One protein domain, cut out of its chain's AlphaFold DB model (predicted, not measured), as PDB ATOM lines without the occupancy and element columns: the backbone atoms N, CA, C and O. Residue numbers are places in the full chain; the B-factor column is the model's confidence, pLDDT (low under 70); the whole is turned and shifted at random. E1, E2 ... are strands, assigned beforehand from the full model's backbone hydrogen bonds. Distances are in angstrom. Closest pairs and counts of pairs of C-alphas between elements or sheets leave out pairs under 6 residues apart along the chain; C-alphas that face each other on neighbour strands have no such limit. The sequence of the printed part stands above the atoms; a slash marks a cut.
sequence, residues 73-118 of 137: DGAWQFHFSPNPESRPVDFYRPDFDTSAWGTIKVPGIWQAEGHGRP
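Overview. This is residues 73 to 118 of the 137 residues of the protein "Beta-galactosidase" of Sphingobium sp. YG1 (UniProt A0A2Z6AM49). There is little regular structure here: a small hairpin of two short strands, E1 and E2, joined by a wide loop, residues 79 to 101, that swings out and returns, while a tail, residues 107 to 118, leads away from the end of E2. The printed part has 46 residues, no named helix and two strands, E1 then E2, in one antiparallel sheet. The class is all strand, with only 10 residues in named elements. The whole is only just loose, close to compact, with a radius of gyration of the C-alphas of 11.5 A and spans of 30 by 25 by 15 A.

Arrangement. Look first at E1, residues 74 to 78, and E2, residues 102 to 106: they form an antiparallel hairpin, 138 degrees between directions. C-alphas 77 and 103 face each other at 4.5 A. N 76 and O 104 are within hydrogen-bond range at 2.9 A.

Along the chain. Find C-alpha 74 at (-9.049, 33.909, -22.643); E1 runs 12.0 A from there. E2 runs 13.1 A, ending at C-alpha 106, (-11.552, 31.433, -18.676).

Size, cuts and confidence. The farthest C-alphas, Asp 95 and Pro 118, are 33.2 A apart. The link from E1 to E2 is long, 23 residues. The printed part has no cut, and no printed residue is under 70 in pLDDT.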
ATOM      1  N   ASP A  73      -8.336  29.241 -23.661       98.25
ATOM      2  CA  ASP A  73      -8.279  30.167 -22.534       98.25
ATOM      3  C   ASP A  73      -8.305  31.613 -23.038       98.25
ATOM      4  O   ASP A  73      -7.744  31.948 -24.084       98.25
ATOM      5  N   GLY A  74      -8.933  32.502 -22.274       97.44
ATOM      6  CA  GLY A  74      -9.049  33.909 -22.643       97.44
ATOM      7  C   GLY A  74     -10.385  34.522 -22.255       97.44
ATOM      8  O   GLY A  74     -11.030  34.090 -21.301       97.44
ATOM      9  N   ALA A  75     -10.775  35.568 -22.981       97.88
ATOM     10  CA  ALA A  75     -12.035  36.265 -22.769       97.88
ATOM     11  C   ALA A  75     -13.166  35.580 -23.543       97.88
ATOM     12  O   ALA A  75     -13.084  35.419 -24.760       97.88
ATOM     13  N   TRP A  76     -14.230  35.219 -22.835       97.94
ATOM     14  CA  TRP A  76     -15.429  34.608 -23.405       97.94
ATOM     15  C   TRP A  76     -16.621  35.531 -23.213       97.94
ATOM     16  O   TRP A  76     -16.769  36.111 -22.139       97.94
ATOM     17  N   GLN A  77     -17.494  35.643 -24.218       97.56
ATOM     18  CA  GLN A  77     -18.770  36.334 -24.032       97.56
ATOM     19  C   GLN A  77     -19.629  35.571 -23.024       97.56
ATOM     20  O   GLN A  77     -19.787  34.354 -23.123       97.56
ATOM     21  N   PHE A  78     -20.169  36.289 -22.044       97.75
ATOM     22  CA  PHE A  78     -20.776  35.686 -20.868       97.75
ATOM     23  C   PHE A  78     -22.034  36.433 -20.425       97.75
ATOM     24  O   PHE A  78     -22.049  37.660 -20.301       97.75
ATOM     25  N   HIS A  79     -23.084  35.665 -20.129       97.31
ATOM     26  CA  HIS A  79     -24.343  36.156 -19.583       97.31
ATOM     27  C   HIS A  79     -24.772  35.304 -18.385       97.31
ATOM     28  O   HIS A  79     -25.074  34.116 -18.512       97.31
ATOM     29  N   PHE A  80     -24.848  35.926 -17.209       96.69
ATOM     30  CA  PHE A  80     -25.299  35.263 -15.990       96.69
ATOM     31  C   PHE A  80     -26.831  35.241 -15.904       96.69
ATOM     32  O   PHE A  80     -27.470  36.289 -15.965       96.69
ATOM     33  N   SER A  81     -27.413  34.059 -15.681       96.19
ATOM     34  CA  SER A  81     -28.853  33.886 -15.441       96.19
ATOM     35  C   SER A  81     -29.073  33.260 -14.056       96.19
ATOM     36  O   SER A  81     -28.432  32.254 -13.752       96.19
ATOM     37  N   PRO A  82     -29.952  33.808 -13.195       92.31
ATOM     38  CA  PRO A  82     -30.141  33.316 -11.823       92.31
ATOM     39  C   PRO A  82     -30.794  31.929 -11.731       92.31
ATOM     40  O   PRO A  82     -30.722  31.289 -10.683       92.31
ATOM     41  N   ASN A  83     -31.472  31.487 -12.788       92.50
ATOM     42  CA  ASN A  83     -32.057  30.154 -12.915       92.50
ATOM     43  C   ASN A  83     -32.111  29.733 -14.396       92.50
ATOM     44  O   ASN A  83     -32.032  30.605 -15.270       92.50
ATOM     45  N   PRO A  84     -32.245  28.428 -14.697       92.12
ATOM     46  CA  PRO A  84     -32.292  27.946 -16.073       92.12
ATOM     47  C   PRO A  84     -33.413  28.579 -16.900       92.12
ATOM     48  O   PRO A  84     -33.206  28.831 -18.081       92.12
ATOM     49  N   GLU A  85     -34.579  28.856 -16.321       93.56
ATOM     50  CA  GLU A  85     -35.747  29.389 -17.035       93.56
ATOM     51  C   GLU A  85     -35.548  30.833 -17.513       93.56
ATOM     52  O   GLU A  85     -36.150  31.251 -18.495       93.56
ATOM     53  N   SER A  86     -34.685  31.592 -16.833       95.81
ATOM     54  CA  SER A  86     -34.345  32.981 -17.172       95.81
ATOM     55  C   SER A  86     -33.252  33.128 -18.232       95.81
ATOM     56  O   SER A  86     -32.925  34.252 -18.615       95.81
ATOM     57  N   ARG A  87     -32.667  32.019 -18.706       95.31
ATOM     58  CA  ARG A  87     -31.626  32.064 -19.738       95.31
ATOM     59  C   ARG A  87     -32.215  32.469 -21.098       95.31
ATOM     60  O   ARG A  87     -33.340  32.070 -21.406       95.31
ATOM     61  N   PRO A  88     -31.461  33.165 -21.966       96.44
ATOM     62  CA  PRO A  88     -31.862  33.331 -23.361       96.44
ATOM     63  C   PRO A  88     -31.954  31.952 -24.032       96.44
ATOM     64  O   PRO A  88     -30.962  31.236 -24.076       96.44
ATOM     65  N   VAL A  89     -33.135  31.540 -24.502       95.56
ATOM     66  CA  VAL A  89     -33.405  30.142 -24.909       95.56
ATOM     67  C   VAL A  89     -32.525  29.682 -26.076       95.56
ATOM     68  O   VAL A  89     -32.015  28.565 -26.054       95.56
ATOM     69  N   ASP A  90     -32.299  30.565 -27.046       96.75
ATOM     70  CA  ASP A  90     -31.633  30.255 -28.316       96.75
ATOM     71  C   ASP A  90     -30.150  30.660 -28.357       96.75
ATOM     72  O   ASP A  90     -29.555  30.741 -29.430       96.75
ATOM     73  N   PHE A  91     -29.529  30.893 -27.197       96.88
ATOM     74  CA  PHE A  91     -28.154  31.406 -27.096       96.88
ATOM     75  C   PHE A  91     -27.080  30.526 -27.759       96.88
ATOM     76  O   PHE A  91     -25.982  30.993 -28.037       96.88
ATOM     77  N   TYR A  92     -27.378  29.242 -27.966       95.75
ATOM     78  CA  TYR A  92     -26.472  28.265 -28.570       95.75
ATOM     79  C   TYR A  92     -26.422  28.365 -30.100       95.75
ATOM     80  O   TYR A  92     -25.572  27.735 -30.732       95.75
ATOM     81  N   ARG A  93     -27.360  29.095 -30.718       97.94
ATOM     82  CA  ARG A  93     -27.407  29.226 -32.171       97.94
ATOM     83  C   ARG A  93     -26.244  30.095 -32.668       97.94
ATOM     84  O   ARG A  93     -25.999  31.148 -32.083       97.94
ATOM     85  N   PRO A  94     -25.573  29.729 -33.778       96.75
ATOM     86  CA  PRO A  94     -24.447  30.505 -34.310       96.75
ATOM     87  C   PRO A  94     -24.792  31.949 -34.695       96.75
ATOM     88  O   PRO A  94     -23.906  32.796 -34.745       96.75
ATOM     89  N   ASP A  95     -26.064  32.217 -35.000       97.19
ATOM     90  CA  ASP A  95     -26.594  33.518 -35.407       97.19
ATOM     91  C   ASP A  95     -27.220  34.322 -34.254       97.19
ATOM     92  O   ASP A  95     -27.785  35.390 -34.491       97.19
ATOM     93  N   PHE A  96     -27.139  33.838 -33.010       97.69
ATOM     94  CA  PHE A  96     -27.657  34.567 -31.856       97.69
ATOM     95  C   PHE A  96     -26.799  35.805 -31.556       97.69
ATOM     96  O   PHE A  96     -25.583  35.714 -31.369       97.69
ATOM     97  N   ASP A  97     -27.439  36.973 -31.474       97.12
ATOM     98  CA  ASP A  97     -26.748  38.220 -31.156       97.12
ATOM     99  C   ASP A  97     -26.354  38.270 -29.673       97.12
ATOM    100  O   ASP A  97     -27.187  38.333 -28.768       97.12
ATOM    101  N   THR A  98     -25.048  38.254 -29.438       97.25
ATOM    102  CA  THR A  98     -24.418  38.314 -28.114       97.25
ATOM    103  C   THR A  98     -23.768  39.669 -27.841       97.25
ATOM    104  O   THR A  98     -23.169  39.842 -26.789       97.25
ATOM    105  N   SER A  99     -23.919  40.660 -28.728       96.56
ATOM    106  CA  SER A  99     -23.235  41.962 -28.638       96.56
ATOM    107  C   SER A  99     -23.509  42.749 -27.352       96.56
ATOM    108  O   SER A  99     -22.699  43.583 -26.950       96.56
ATOM    109  N   ALA A 100     -24.635  42.482 -26.686       96.31
ATOM    110  CA  ALA A 100     -24.995  43.085 -25.404       96.31
ATOM    111  C   ALA A 100     -24.380  42.373 -24.180       96.31
ATOM    112  O   ALA A 100     -24.617  42.793 -23.047       96.31
ATOM    113  N   TRP A 101     -23.655  41.268 -24.370       97.62
ATOM    114  CA  TRP A 101     -23.084  40.481 -23.279       97.62
ATOM    115  C   TRP A 101     -21.764  41.078 -22.791       97.62
ATOM    116  O   TRP A 101     -21.047  41.765 -23.516       97.62
ATOM    117  N   GLY A 102     -21.437  40.797 -21.530       96.50
ATOM    118  CA  GLY A 102     -20.108  41.078 -20.995       96.50
ATOM    119  C   GLY A 102     -19.104  40.002 -21.405       96.50
ATOM    120  O   GLY A 102     -19.434  39.047 -22.111       96.50
ATOM    121  N   THR A 103     -17.879  40.121 -20.901       97.56
ATOM    122  CA  THR A 103     -16.844  39.090 -21.039       97.56
ATOM    123  C   THR A 103     -16.408  38.565 -19.679       97.56
ATOM    124  O   THR A 103     -16.320  39.348 -18.737       97.56
ATOM    125  N   ILE A 104     -16.064  37.281 -19.602       98.12
ATOM    126  CA  ILE A 104     -15.467  36.632 -18.425       98.12
ATOM    127  C   ILE A 104     -14.106  36.030 -18.792       98.12
ATOM    128  O   ILE A 104     -13.897  35.645 -19.949       98.12
ATOM    129  N   LYS A 105     -13.180  35.923 -17.833       97.88
ATOM    130  CA  LYS A 105     -11.920  35.200 -18.045       97.88
ATOM    131  C   LYS A 105     -12.114  33.695 -17.835       97.88
ATOM    132  O   LYS A 105     -12.641  33.250 -16.820       97.88
ATOM    133  N   VAL A 106     -11.608  32.898 -18.772       97.62
ATOM    134  CA  VAL A 106     -11.552  31.433 -18.676       97.62
ATOM    135  C   VAL A 106     -10.085  30.976 -18.687       97.62
ATOM    136  O   VAL A 106      -9.340  31.425 -19.562       97.62
ATOM    137  N   PRO A 107      -9.650  30.124 -17.734       97.81
ATOM    138  CA  PRO A 107     -10.400  29.636 -16.571       97.81
ATOM    139  C   PRO A 107     -10.566  30.711 -15.479       97.81
ATOM    140  O   PRO A 107      -9.699  31.566 -15.283       97.81
ATOM    141  N   GLY A 108     -11.669  30.631 -14.732       95.56
ATOM    142  CA  GLY A 108     -12.019  31.577 -13.671       95.56
ATOM    143  C   GLY A 108     -13.267  31.145 -12.895       95.56
ATOM    144  O   GLY A 108     -14.059  30.334 -13.370       95.56
ATOM    145  N   ILE A 109     -13.434  31.669 -11.678       96.12
ATOM    146  CA  ILE A 109     -14.642  31.470 -10.861       96.12
ATOM    147  C   ILE A 109     -15.531  32.702 -11.047       96.12
ATOM    148  O   ILE A 109     -15.148  33.794 -10.626       96.12
ATOM    149  N   TRP A 110     -16.736  32.542 -11.605       95.88
ATOM    150  CA  TRP A 110     -17.607  33.683 -11.933       95.88
ATOM    151  C   TRP A 110     -17.980  34.554 -10.722       95.88
ATOM    152  O   TRP A 110     -18.225  35.748 -10.882       95.88
ATOM    153  N   GLN A 111     -17.976  34.007  -9.495       95.44
ATOM    154  CA  GLN A 111     -18.303  34.775  -8.287       95.44
ATOM    155  C   GLN A 111     -17.204  35.785  -7.961       95.44
ATOM    156  O   GLN A 111     -17.501  36.855  -7.434       95.44
ATOM    157  N   ALA A 112     -15.949  35.462  -8.288       94.44
ATOM    158  CA  ALA A 112     -14.823  36.375  -8.123       94.44
ATOM    159  C   ALA A 112     -14.852  37.516  -9.153       94.44
ATOM    160  O   ALA A 112     -14.310  38.585  -8.892       94.44
ATOM    161  N   GLU A 113     -15.537  37.313 -10.281       95.12
ATOM    162  CA  GLU A 113     -15.764  38.320 -11.325       95.12
ATOM    163  C   GLU A 113     -17.092  39.083 -11.138       95.12
ATOM    164  O   GLU A 113     -17.508  39.845 -12.004       95.12
ATOM    165  N   GLY A 114     -17.753  38.926  -9.983       94.50
ATOM    166  CA  GLY A 114     -18.929  39.718  -9.600       94.50
ATOM    167  C   GLY A 114     -20.285  39.104  -9.961       94.50
ATOM    168  O   GLY A 114     -21.312  39.761  -9.787       94.50
ATOM    169  N   HIS A 115     -20.328  37.848 -10.414       95.00
ATOM    170  CA  HIS A 115     -21.572  37.169 -10.784       95.00
ATOM    171  C   HIS A 115     -22.086  36.230  -9.683       95.00
ATOM    172  O   HIS A 115     -21.400  35.312  -9.234       95.00
ATOM    173  N   GLY A 116     -23.343  36.414  -9.273       90.69
ATOM    174  CA  GLY A 116     -23.963  35.619  -8.212       90.69
ATOM    175  C   GLY A 116     -23.486  36.020  -6.812       90.69
ATOM    176  O   GLY A 116     -23.156  37.176  -6.558       90.69
ATOM    177  N   ARG A 117     -23.513  35.078  -5.863       88.81
ATOM    178  CA  ARG A 117     -23.055  35.307  -4.485       88.81
ATOM    179  C   ARG A 117     -22.151  34.159  -4.044       88.81
ATOM    180  O   ARG A 117     -22.560  33.007  -4.200       88.81
ATOM    181  N   PRO A 118     -20.957  34.433  -3.492       87.94
ATOM    182  CA  PRO A 118     -20.157  33.386  -2.878       87.94
ATOM    183  C   PRO A 118     -20.899  32.831  -1.658       87.94
ATOM    184  O   PRO A 118     -21.557  33.568  -0.921       87.94
TER     185      PRO A 118